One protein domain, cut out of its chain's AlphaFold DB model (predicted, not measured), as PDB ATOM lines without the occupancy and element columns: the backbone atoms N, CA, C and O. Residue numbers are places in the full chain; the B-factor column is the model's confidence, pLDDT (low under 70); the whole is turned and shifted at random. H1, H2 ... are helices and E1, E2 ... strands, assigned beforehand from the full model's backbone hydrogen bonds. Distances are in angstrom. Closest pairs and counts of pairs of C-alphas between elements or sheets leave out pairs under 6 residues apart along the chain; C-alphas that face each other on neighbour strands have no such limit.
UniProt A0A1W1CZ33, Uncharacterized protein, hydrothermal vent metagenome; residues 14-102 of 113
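What this domain is: This is residues 14 to 102 of the 113 residues of an uncharacterized protein of hydrothermal vent metagenome (UniProt A0A1W1CZ33). A long, twisted hairpin of two strands, E1 and E2, has the long helix H2 running lengthwise over one face. At the end where E1 begins, the short strand E3 widens the hairpin to a three-stranded sheet, and the short helix H1 sits over the opposite face. The printed part has 89 residues, with E1, E2, H1, E3 and H2 along the chain; the sheet runs E2, E1, E3, antiparallel, and the class is mixed, helices and strands. The whole is loose, with a radius of gyration of the C-alphas of 16.8 A, and flat, spanning 53 by 27 by 13 A.

Where its parts are: Find C-alpha 15 at (26.818, 5.430, 96.928); from there E1, residues 15 to 30, runs 45.2 A. E2, residues 33 to 45, comes back over 35.1 A and bends by 60 degrees at residue 40. Next come H1, residues 49 to 56, 10.2 A, and E3, residues 62 to 67, 16.5 A. H2, residues 70 to 100, runs 44.6 A to C-alpha 100 at (-18.088, 14.601, 101.206).

How they stand to each other: In the hairpin of E1 and E2, look for N 26 and O 37, 2.7 A apart, within hydrogen-bond range. Between E1 and E3, find N 63 and O 19 at 2.8 A. E2, H1 and E3 form a split strand-helix-strand unit, two strands running the same way with E1 between them; its crossover is right-handed. H2 is on the sheet at a height of 9.1 A, over E2 and E1 and along the strands; the closest C-alphas of H2 and E2, those of Thr 84 and Leu 41, are 6.1 A apart. H1 is on the opposite face, over E1, at a height of 10.1 A. In H1 and H2 every O i to N i+4 pair is within hydrogen-bond range.

The domain as a whole: The two farthest C-alphas, Pro 14 and Gly 102, are 53.1 A apart. The printed part has no cut, and its four links are tight. Look for pLDDT under 70 at residues 14 to 15 and 99 to 102.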
ATOM      1  N   PRO A  14      30.899   3.008  96.557       63.25
ATOM      2  CA  PRO A  14      29.654   3.135  95.814       63.25
ATOM      3  C   PRO A  14      28.641   3.826  96.729       63.25
ATOM      4  O   PRO A  14      28.566   3.497  97.916       63.25
ATOM      5  N   TYR A  15      27.906   4.795  96.196       69.81
ATOM      6  CA  TYR A  15      26.818   5.430  96.928       69.81
ATOM      7  C   TYR A  15      25.792   4.357  97.281       69.81
ATOM      8  O   TYR A  15      25.487   3.500  96.443       69.81
ATOM      9  N   LYS A  16      25.296   4.354  98.516       79.62
ATOM     10  CA  LYS A  16      24.335   3.356  98.983       79.62
ATOM     11  C   LYS A  16      23.053   4.046  99.400       79.62
ATOM     12  O   LYS A  16      23.099   5.074 100.054       79.62
ATOM     13  N   VAL A  17      21.941   3.436  99.024       84.56
ATOM     14  CA  VAL A  17      20.609   3.815  99.481       84.56
ATOM     15  C   VAL A  17      19.924   2.561  99.973       84.56
ATOM     16  O   VAL A  17      20.007   1.506  99.337       84.56
ATOM     17  N   ILE A  18      19.244   2.674 101.096       88.00
ATOM     18  CA  ILE A  18      18.394   1.632 101.642       88.00
ATOM     19  C   ILE A  18      16.958   2.078 101.421       88.00
ATOM     20  O   ILE A  18      16.611   3.230 101.657       88.00
ATOM     21  N   THR A  19      16.118   1.173 100.944       90.44
ATOM     22  CA  THR A  19      14.679   1.404 100.893       90.44
ATOM     23  C   THR A  19      13.988   0.352 101.724       90.44
ATOM     24  O   THR A  19      14.365  -0.822 101.668       90.44
ATOM     25  N   TYR A  20      12.940   0.736 102.424       90.25
ATOM     26  CA  TYR A  20      12.075  -0.203 103.115       90.25
ATOM     27  C   TYR A  20      10.631   0.200 102.894       90.25
ATOM     28  O   TYR A  20      10.334   1.340 102.552       90.25
ATOM     29  N   THR A  21       9.747  -0.755 103.096       91.62
ATOM     30  CA  THR A  21       8.323  -0.567 102.896       91.62
ATOM     31  C   THR A  21       7.619  -0.784 104.226       91.62
ATOM     32  O   THR A  21       8.054  -1.628 105.014       91.62
ATOM     33  N   ASP A  22       6.611   0.030 104.514       89.44
ATOM     34  CA  ASP A  22       5.857  -0.049 105.762       89.44
ATOM     35  C   ASP A  22       4.391   0.320 105.556       89.44
ATOM     36  O   ASP A  22       4.069   1.163 104.715       89.44
ATOM     37  N   ASP A  23       3.524  -0.288 106.361       91.31
ATOM     38  CA  ASP A  23       2.099   0.025 106.378       91.31
ATOM     39  C   ASP A  23       1.867   1.284 107.216       91.31
ATOM     40  O   ASP A  23       2.132   1.334 108.423       91.31
ATOM     41  N   VAL A  24       1.352   2.328 106.576       90.56
ATOM     42  CA  VAL A  24       1.100   3.622 107.206       90.56
ATOM     43  C   VAL A  24      -0.393   3.848 107.348       90.56
ATOM     44  O   VAL A  24      -1.145   3.874 106.376       90.56
ATOM     45  N   ALA A  25      -0.825   4.057 108.590       90.50
ATOM     46  CA  ALA A  25      -2.215   4.333 108.921       90.50
ATOM     47  C   ALA A  25      -2.515   5.843 108.919       90.50
ATOM     48  O   ALA A  25      -2.119   6.583 109.825       90.50
ATOM     49  N   PHE A  26      -3.311   6.292 107.955       88.44
ATOM     50  CA  PHE A  26      -3.866   7.639 107.865       88.44
ATOM     51  C   PHE A  26      -5.157   7.732 108.677       88.44
ATOM     52  O   PHE A  26      -6.195   7.183 108.299       88.44
ATOM     53  N   LYS A  27      -5.106   8.432 109.813       87.75
ATOM     54  CA  LYS A  27      -6.253   8.598 110.718       87.75
ATOM     55  C   LYS A  27      -7.070   9.840 110.373       87.75
ATOM     56  O   LYS A  27      -6.519  10.910 110.138       87.75
ATOM     57  N   TYR A  28      -8.391   9.707 110.400       84.00
ATOM     58  CA  TYR A  28      -9.338  10.801 110.186       84.00
ATOM     59  C   TYR A  28     -10.596  10.599 111.035       84.00
ATOM     60  O   TYR A  28     -10.931   9.484 111.427       84.00
ATOM     61  N   THR A  29     -11.307  11.686 111.331       83.06
ATOM     62  CA  THR A  29     -12.575  11.630 112.073       83.06
ATOM     63  C   THR A  29     -13.743  11.809 111.114       83.06
ATOM     64  O   THR A  29     -13.789  12.780 110.361       83.06
ATOM     65  N   LEU A  30     -14.712  10.895 111.161       82.06
ATOM     66  CA  LEU A  30     -15.953  10.972 110.397       82.06
ATOM     67  C   LEU A  30     -17.137  10.890 111.364       82.06
ATOM     68  O   LEU A  30     -17.319   9.875 112.025       82.06
ATOM     69  N   LYS A  31     -17.960  11.946 111.437       82.56
ATOM     70  CA  LYS A  31     -19.166  11.995 112.295       82.56
ATOM     71  C   LYS A  31     -18.898  11.612 113.767       82.56
ATOM     72  O   LYS A  31     -19.648  10.837 114.347       82.56
ATOM     73  N   ASN A  32     -17.842  12.170 114.364       80.44
ATOM     74  CA  ASN A  32     -17.380  11.882 115.735       80.44
ATOM     75  C   ASN A  32     -16.867  10.447 115.975       80.44
ATOM     76  O   ASN A  32     -16.679  10.057 117.124       80.44
ATOM     77  N   GLU A  33     -16.600   9.675 114.917       80.94
ATOM     78  CA  GLU A  33     -15.898   8.393 115.002       80.94
ATOM     79  C   GLU A  33     -14.498   8.504 114.389       80.94
ATOM     80  O   GLU A  33     -14.342   8.977 113.260       80.94
ATOM     81  N   GLU A  34     -13.481   8.021 115.103       85.25
ATOM     82  CA  GLU A  34     -12.141   7.851 114.539       85.25
ATOM     83  C   GLU A  34     -12.125   6.672 113.561       85.25
ATOM     84  O   GLU A  34     -12.621   5.578 113.850       85.25
ATOM     85  N   LYS A  35     -11.544   6.901 112.386       86.62
ATOM     86  CA  LYS A  35     -11.303   5.904 111.344       86.62
ATOM     87  C   LYS A  35      -9.847   5.989 110.894       86.62
ATOM     88  O   LYS A  35      -9.198   7.024 111.041       86.62
ATOM     89  N   SER A  36      -9.352   4.909 110.305       87.38
ATOM     90  CA  SER A  36      -8.049   4.854 109.649       87.38
ATOM     91  C   SER A  36      -8.175   4.250 108.252       87.38
ATOM     92  O   SER A  36      -9.113   3.500 107.969       87.38
ATOM     93  N   ILE A  37      -7.251   4.621 107.371       88.88
ATOM     94  CA  ILE A  37      -6.943   3.922 106.118       88.88
ATOM     95  C   ILE A  37      -5.471   3.541 106.197       88.88
ATOM     96  O   ILE A  37      -4.657   4.381 106.563       88.88
ATOM     97  N   GLU A  38      -5.154   2.290 105.908       91.50
ATOM     98  CA  GLU A  38      -3.783   1.783 105.877       91.50
ATOM     99  C   GLU A  38      -3.358   1.650 104.419       91.50
ATOM    100  O   GLU A  38      -4.105   1.083 103.623       91.50
ATOM    101  N   GLU A  39      -2.194   2.196 104.079       91.88
ATOM    102  CA  GLU A  39      -1.562   2.018 102.772       91.88
ATOM    103  C   GLU A  39      -0.071   1.747 102.938       91.88
ATOM    104  O   GLU A  39       0.570   2.216 103.879       91.88
ATOM    105  N   GLU A  40       0.480   1.028 101.972       92.25
ATOM    106  CA  GLU A  40       1.888   0.673 101.927       92.25
ATOM    107  C   GLU A  40       2.717   1.846 101.361       92.25
ATOM    108  O   GLU A  40       2.507   2.270 100.221       92.25
ATOM    109  N   LEU A  41       3.681   2.363 102.131       92.50
ATOM    110  CA  LEU A  41       4.610   3.413 101.695       92.50
ATOM    111  C   LEU A  41       6.050   2.908 101.657       92.50
ATOM    112  O   LEU A  41       6.503   2.183 102.544       92.50
ATOM    113  N   THR A  42       6.796   3.322 100.630       92.19
ATOM    114  CA  THR A  42       8.229   3.029 100.516       92.19
ATOM    115  C   THR A  42       9.044   4.232 100.963       92.19
ATOM    116  O   THR A  42       8.930   5.315 100.406       92.19
ATOM    117  N   PHE A  43       9.921   4.012 101.928       88.81
ATOM    118  CA  PHE A  43      10.794   5.018 102.504       88.81
ATOM    119  C   PHE A  43      12.231   4.819 102.051       88.81
ATOM    120  O   PHE A  43      12.664   3.703 101.744       88.81
ATOM    121  N   VAL A  44      12.972   5.920 102.038       88.81
ATOM    122  CA  VAL A  44      14.375   5.981 101.641       88.81
ATOM    123  C   VAL A  44      15.217   6.344 102.858       88.81
ATOM    124  O   VAL A  44      14.905   7.285 103.579       88.81
ATOM    125  N   TRP A  45      16.308   5.611 103.054       86.06
ATOM    126  CA  TRP A  45      17.328   5.875 104.056       86.06
ATOM    127  C   TRP A  45      18.699   5.954 103.380       86.06
ATOM    128  O   TRP A  45      19.118   5.025 102.685       86.06
ATOM    129  N   GLU A  46      19.394   7.077 103.551       74.81
ATOM    130  CA  GLU A  46      20.651   7.371 102.843       74.81
ATOM    131  C   GLU A  46      21.918   7.047 103.657       74.81
ATOM    132  O   GLU A  46      23.033   7.227 103.167       74.81
ATOM    133  N   ASP A  47      21.761   6.558 104.890       72.81
ATOM    134  CA  ASP A  47      22.857   6.330 105.836       72.81
ATOM    135  C   ASP A  47      23.356   4.864 105.861       72.81
ATOM    136  O   ASP A  47      23.008   4.038 105.008       72.81
ATOM    137  N   THR A  48      24.233   4.516 106.811       78.62
ATOM    138  CA  THR A  48      24.771   3.147 106.929       78.62
ATOM    139  C   THR A  48      23.719   2.124 107.373       78.62
ATOM    140  O   THR A  48      22.688   2.459 107.954       78.62
ATOM    141  N   LEU A  49      24.006   0.838 107.123       77.00
ATOM    142  CA  LEU A  49      23.169  -0.268 107.599       77.00
ATOM    143  C   LEU A  49      23.101  -0.318 109.129       77.00
ATOM    144  O   LEU A  49      22.049  -0.644 109.659       77.00
ATOM    145  N   GLU A  50      24.188   0.020 109.834       79.25
ATOM    146  CA  GLU A  50      24.157   0.092 111.300       79.25
ATOM    147  C   GLU A  50      23.154   1.146 111.778       79.25
ATOM    148  O   GLU A  50      22.277   0.814 112.570       79.25
ATOM    149  N   SER A  51      23.206   2.366 111.226       79.44
ATOM    150  CA  SER A  51      22.242   3.424 111.558       79.44
ATOM    151  C   SER A  51      20.806   3.017 111.220       79.44
ATOM    152  O   SER A  51      19.884   3.296 111.979       79.44
ATOM    153  N   PHE A  52      20.611   2.312 110.102       81.12
ATOM    154  CA  PHE A  52      19.302   1.786 109.724       81.12
ATOM    155  C   PHE A  52      18.765   0.766 110.745       81.12
ATOM    156  O   PHE A  52      17.608   0.857 111.148       81.12
ATOM    157  N   PHE A  53      19.587  -0.187 111.196       83.62
ATOM    158  CA  PHE A  53      19.163  -1.199 112.171       83.62
ATOM    159  C   PHE A  53      18.950  -0.634 113.573       83.62
ATOM    160  O   PHE A  53      18.073  -1.116 114.288       83.62
ATOM    161  N   GLU A  54      19.713   0.385 113.969       83.62
ATOM    162  CA  GLU A  54      19.485   1.089 115.234       83.62
ATOM    163  C   GLU A  54      18.119   1.787 115.261       83.62
ATOM    164  O   GLU A  54      17.457   1.792 116.300       83.62
ATOM    165  N   GLU A  55      17.678   2.340 114.128       81.62
ATOM    166  CA  GLU A  55      16.417   3.080 114.039       81.62
ATOM    167  C   GLU A  55      15.197   2.181 113.793       81.62
ATOM    168  O   GLU A  55      14.165   2.341 114.446       81.62
ATOM    169  N   TYR A  56      15.310   1.219 112.874       79.69
ATOM    170  CA  TYR A  56      14.176   0.418 112.394       79.69
ATOM    171  C   TYR A  56      14.177  -1.034 112.886       79.69
ATOM    172  O   TYR A  56      13.195  -1.750 112.676       79.69
ATOM    173  N   GLY A  57      15.245  -1.466 113.558       77.00
ATOM    174  CA  GLY A  57      15.444  -2.848 113.984       77.00
ATOM    175  C   GLY A  57      15.921  -3.770 112.855       77.00
ATOM    176  O   GLY A  57      15.819  -3.466 111.668       77.00
ATOM    177  N   GLU A  58      16.446  -4.936 113.234       78.06
ATOM    178  CA  GLU A  58      16.949  -5.944 112.286       78.06
ATOM    179  C   GLU A  58      15.828  -6.737 111.586       78.06
ATOM    180  O   GLU A  58      16.064  -7.373 110.560       78.06
ATOM    181  N   ASP A  59      14.603  -6.691 112.116       76.25
ATOM    182  CA  ASP A  59      13.465  -7.476 111.624       76.25
ATOM    183  C   ASP A  59      12.753  -6.852 110.409       76.25
ATOM    184  O   ASP A  59      11.927  -7.512 109.771       76.25
ATOM    185  N   LYS A  60      13.044  -5.590 110.061       78.62
ATOM    186  CA  LYS A  60      12.339  -4.904 108.970       78.62
ATOM    187  C   LYS A  60      12.907  -5.314 107.607       78.62
ATOM    188  O   LYS A  60      14.106  -5.156 107.380       78.62
ATOM    189  N   PRO A  61      12.088  -5.805 106.657       84.88
ATOM    190  CA  PRO A  61      12.573  -6.131 105.323       84.88
ATOM    191  C   PRO A  61      12.986  -4.853 104.581       84.88
ATOM    192  O   PRO A  61      12.206  -3.914 104.436       84.88
ATOM    193  N   PHE A  62      14.218  -4.830 104.077       87.12
ATOM    194  CA  PHE A  62      14.769  -3.699 103.336       87.12
ATOM    195  C   PHE A  62      15.492  -4.167 102.074       87.12
ATOM    196  O   PHE A  62      15.857  -5.335 101.912       87.12
ATOM    197  N   LYS A  63      15.736  -3.223 101.170       87.56
ATOM    198  CA  LYS A  63      16.512  -3.435  99.954       87.56
ATOM    199  C   LYS A  63      17.606  -2.387  99.848       87.56
ATOM    200  O   LYS A  63      17.343  -1.193  99.888       87.56
ATOM    201  N   MET A  64      18.841  -2.850  99.684       85.38
ATOM    202  CA  MET A  64      19.999  -1.984  99.488       85.38
ATOM    203  C   MET A  64      20.294  -1.830  97.995       85.38
ATOM    204  O   MET A  64      20.434  -2.816  97.267       85.38
ATOM    205  N   TYR A  65      20.444  -0.588  97.556       84.62
ATOM    206  CA  TYR A  65      20.877  -0.212  96.220       84.62
ATOM    207  C   TYR A  65      22.284   0.370  96.300       84.62
ATOM    208  O   TYR A  65      22.572   1.201  97.158       84.62
ATOM    209  N   ALA A  66      23.163  -0.085  95.410       84.81
ATOM    210  CA  ALA A  66      24.521   0.423  95.288       84.81
ATOM    211  C   ALA A  66      24.690   1.082  93.919       84.81
ATOM    212  O   ALA A  66      24.410   0.465  92.888       84.81
ATOM    213  N   PHE A  67      25.174   2.317  93.920       82.00
ATOM    214  CA  PHE A  67      25.338   3.139  92.731       82.00
ATOM    215  C   PHE A  67      26.794   3.517  92.524       82.00
ATOM    216  O   PHE A  67      27.542   3.782  93.467       82.00
ATOM    217  N   ASN A  68      27.184   3.610  91.258       83.44
ATOM    218  CA  ASN A  68      28.515   4.086  90.890       83.44
ATOM    219  C   ASN A  68      28.547   5.610  90.702       83.44
ATOM    220  O   ASN A  68      29.622   6.190  90.553       83.44
ATOM    221  N   ARG A  69      27.374   6.258  90.661       83.69
ATOM    222  CA  ARG A  69      27.208   7.694  90.418       83.69
ATOM    223  C   ARG A  69      26.122   8.269  91.319       83.69
ATOM    224  O   ARG A  69      25.026   7.727  91.384       83.69
ATOM    225  N   GLU A  70      26.396   9.433  91.896       84.75
ATOM    226  CA  GLU A  70      25.455  10.185  92.739       84.75
ATOM    227  C   GLU A  70      24.148  10.525  92.001       84.75
ATOM    228  O   GLU A  70      23.066  10.501  92.572       84.75
ATOM    229  N   ASN A  71      24.222  10.791  90.692       87.12
ATOM    230  CA  ASN A  71      23.033  11.083  89.892       87.12
ATOM    231  C   ASN A  71      22.063   9.892  89.802       87.12
ATOM    232  O   ASN A  71      20.859  10.091  89.719       87.12
ATOM    233  N   GLU A  72      22.570   8.653  89.807       87.38
ATOM    234  CA  GLU A  72      21.717   7.455  89.784       87.38
ATOM    235  C   GLU A  72      21.002   7.259  91.127       87.38
ATOM    236  O   GLU A  72      19.833   6.881  91.137       87.38
ATOM    237  N   GLN A  73      21.681   7.585  92.233       88.56
ATOM    238  CA  GLN A  73      21.073   7.663  93.561       88.56
ATOM    239  C   GLN A  73      19.939   8.691  93.572       88.56
ATOM    240  O   GLN A  73      18.811   8.318  93.876       88.56
ATOM    241  N   LYS A  74      20.207   9.944  93.179       90.19
ATOM    242  CA  LYS A  74      19.198  11.019  93.192       90.19
ATOM    243  C   LYS A  74      17.948  10.645  92.402       90.19
ATOM    244  O   LYS A  74      16.850  10.750  92.919       90.19
ATOM    245  N   ILE A  75      18.120  10.077  91.206       92.44
ATOM    246  CA  ILE A  75      16.992   9.617  90.381       92.44
ATOM    247  C   ILE A  75      16.149   8.546  91.090       92.44
ATOM    248  O   ILE A  75      14.928   8.533  90.929       92.44
ATOM    249  N   LEU A  76      16.767   7.614  91.828       91.38
ATOM    250  CA  LEU A  76      16.006   6.620  92.589       91.38
ATOM    251  C   LEU A  76      15.194   7.296  93.698       91.38
ATOM    252  O   LEU A  76      14.020   6.966  93.852       91.38
ATOM    253  N   ILE A  77      15.819   8.208  94.443       92.12
ATOM    254  CA  ILE A  77      15.195   8.917  95.564       92.12
ATOM    255  C   ILE A  77      14.006   9.731  95.063       92.12
ATOM    256  O   ILE A  77      12.884   9.449  95.475       92.12
ATOM    257  N   ASP A  78      14.226  10.597  94.072       94.25
ATOM    258  CA  ASP A  78      13.186  11.442  93.471       94.25
ATOM    259  C   ASP A  78      11.984  10.606  92.998       94.25
ATOM    260  O   ASP A  78      10.825  10.998  93.125       94.25
ATOM    261  N   ARG A  79      12.246   9.415  92.444       93.88
ATOM    262  CA  ARG A  79      11.190   8.511  91.977       93.88
ATOM    263  C   ARG A  79      10.379   7.913  93.128       93.88
ATOM    264  O   ARG A  79       9.165   7.755  92.982       93.88
ATOM    265  N   ILE A  80      11.036   7.506  94.211       93.25
ATOM    266  CA  ILE A  80      10.362   6.918  95.376       93.25
ATOM    267  C   ILE A  80       9.561   7.991  96.112       93.25
ATOM    268  O   ILE A  80       8.409   7.736  96.460       93.25
ATOM    269  N   GLU A  81      10.131   9.184  96.285       92.12
ATOM    270  CA  GLU A  81       9.445  10.330  96.888       92.12
ATOM    271  C   GLU A  81       8.202  10.705  96.079       92.12
ATOM    272  O   GLU A  81       7.110  10.737  96.637       92.12
ATOM    273  N   GLY A  82       8.316  10.824  94.751       94.50
ATOM    274  CA  GLY A  82       7.154  11.095  93.899       94.50
ATOM    275  C   GLY A  82       6.071  10.010  93.978       94.50
ATOM    276  O   GLY A  82       4.889  10.320  94.051       94.50
ATOM    277  N   THR A  83       6.459   8.730  94.039       93.12
ATOM    278  CA  THR A  83       5.483   7.632  94.203       93.12
ATOM    279  C   THR A  83       4.797   7.690  95.570       93.12
ATOM    280  O   THR A  83       3.612   7.391  95.686       93.12
ATOM    281  N   THR A  84       5.538   8.063  96.612       93.31
ATOM    282  CA  THR A  84       5.010   8.213  97.973       93.31
ATOM    283  C   THR A  84       4.008   9.361  98.044       93.31
ATOM    284  O   THR A  84       2.924   9.183  98.602       93.31
ATOM    285  N   ASP A  85       4.323  10.497  97.419       94.62
ATOM    286  CA  ASP A  85       3.422  11.646  97.321       94.62
ATOM    287  C   ASP A  85       2.124  11.291  96.582       94.62
ATOM    288  O   ASP A  85       1.039  11.604  97.077       94.62
ATOM    289  N   ASP A  86       2.212  10.559  95.464       95.69
ATOM    290  CA  ASP A  86       1.039  10.093  94.709       95.69
ATOM    291  C   ASP A  86       0.108   9.218  95.575       95.69
ATOM    292  O   ASP A  86      -1.119   9.359  95.532       95.69
ATOM    293  N   VAL A  87       0.668   8.313  96.392       93.50
ATOM    294  CA  VAL A  87      -0.122   7.466  97.309       93.50
ATOM    295  C   VAL A  87      -0.776   8.313  98.399       93.50
ATOM    296  O   VAL A  87      -1.962   8.135  98.688       93.50
ATOM    297  N   ILE A  88      -0.042   9.264  98.981       92.62
ATOM    298  CA  ILE A  88      -0.584  10.176  99.994       92.62
ATOM    299  C   ILE A  88      -1.751  10.988  99.417       92.62
ATOM    300  O   ILE A  88      -2.802  11.075 100.060       92.62
ATOM    301  N   GLU A  89      -1.607  11.551  98.216       94.75
ATOM    302  CA  GLU A  89      -2.673  12.307  97.547       94.75
ATOM    303  C   GLU A  89      -3.905  11.428  97.302       94.75
ATOM    304  O   GLU A  89      -5.027  11.817  97.644       94.75
ATOM    305  N   ALA A  90      -3.708  10.202  96.810       92.06
ATOM    306  CA  ALA A  90      -4.798   9.258  96.589       92.06
ATOM    307  C   ALA A  90      -5.552   8.928  97.889       92.06
ATOM    308  O   ALA A  90      -6.787   8.899  97.906       92.06
ATOM    309  N   VAL A  91      -4.844   8.709  99.003       91.06
ATOM    310  CA  VAL A  91      -5.479   8.485 100.313       91.06
ATOM    311  C   VAL A  91      -6.253   9.716 100.767       91.06
ATOM    312  O   VAL A  91      -7.382   9.594 101.252       91.06
ATOM    313  N   GLN A  92      -5.692  10.911 100.591       89.06
ATOM    314  CA  GLN A  92      -6.370  12.155 100.946       89.06
ATOM    315  C   GLN A  92      -7.644  12.368 100.122       89.06
ATOM    316  O   GLN A  92      -8.676  12.735 100.692       89.06
ATOM    317  N   GLU A  93      -7.621  12.081  98.820       90.56
ATOM    318  CA  GLU A  93      -8.812  12.139  97.971       90.56
ATOM    319  C   GLU A  93      -9.870  11.125  98.427       90.56
ATOM    320  O   GLU A  93     -11.052  11.468  98.553       90.56
ATOM    321  N   GLN A  94      -9.464   9.896  98.763       88.25
ATOM    322  CA  GLN A  94     -10.370   8.881  99.309       88.25
ATOM    323  C   GLN A  94     -11.024   9.336 100.618       88.25
ATOM    324  O   GLN A  94     -12.240   9.193 100.798       88.25
ATOM    325  N   ILE A  95     -10.234   9.903 101.532       86.56
ATOM    326  CA  ILE A  95     -10.723  10.458 102.796       86.56
ATOM    327  C   ILE A  95     -11.702  11.604 102.520       86.56
ATOM    328  O   ILE A  95     -12.812  11.604 103.059       86.56
ATOM    329  N   ALA A  96     -11.345  12.543 101.642       84.69
ATOM    330  CA  ALA A  96     -12.199  13.663 101.259       84.69
ATOM    331  C   ALA A  96     -13.520  13.181 100.643       84.69
ATOM    332  O   ALA A  96     -14.585  13.686 100.999       84.69
ATOM    333  N   GLY A  97     -13.483  12.156  99.789       83.25
ATOM    334  CA  GLY A  97     -14.670  11.495  99.252       83.25
ATOM    335  C   GLY A  97     -15.565  10.920 100.352       83.25
ATOM    336  O   GLY A  97     -16.770  11.179 100.365       83.25
ATOM    337  N   LYS A  98     -14.986  10.208 101.329       77.50
ATOM    338  CA  LYS A  98     -15.723   9.650 102.481       77.50
ATOM    339  C   LYS A  98     -16.332  10.737 103.372       77.50
ATOM    340  O   LYS A  98     -17.441  10.548 103.870       77.50
ATOM    341  N   MET A  99     -15.666  11.882 103.531       69.38
ATOM    342  CA  MET A  99     -16.227  13.043 104.237       69.38
ATOM    343  C   MET A  99     -17.333  13.745 103.430       69.38
ATOM    344  O   MET A  99     -18.357  14.134 103.991       69.38
ATOM    345  N   LYS A 100     -17.180  13.862 102.105       65.88
ATOM    346  CA  LYS A 100     -18.088  14.601 101.206       65.88
ATOM    347  C   LYS A 100     -19.497  14.000 101.105       65.88
ATOM    348  O   LYS A 100     -20.445  14.734 100.836       65.88
ATOM    349  N   PHE A 101     -19.662  12.700 101.357       56.31
ATOM    350  CA  PHE A 101     -20.978  12.033 101.378       56.31
ATOM    351  C   PHE A 101     -21.639  11.969 102.772       56.31
ATOM    352  O   PHE A 101     -22.704  11.371 102.931       56.31
ATOM    353  N   GLY A 102     -21.066  12.633 103.781       48.31
ATOM    354  CA  GLY A 102     -21.701  12.917 105.067       48.31
ATOM    355  C   GLY A 102     -22.200  14.359 105.135       48.31
ATOM    356  O   GLY A 102     -21.635  15.153 105.875       48.31
TER     357      GLY A 102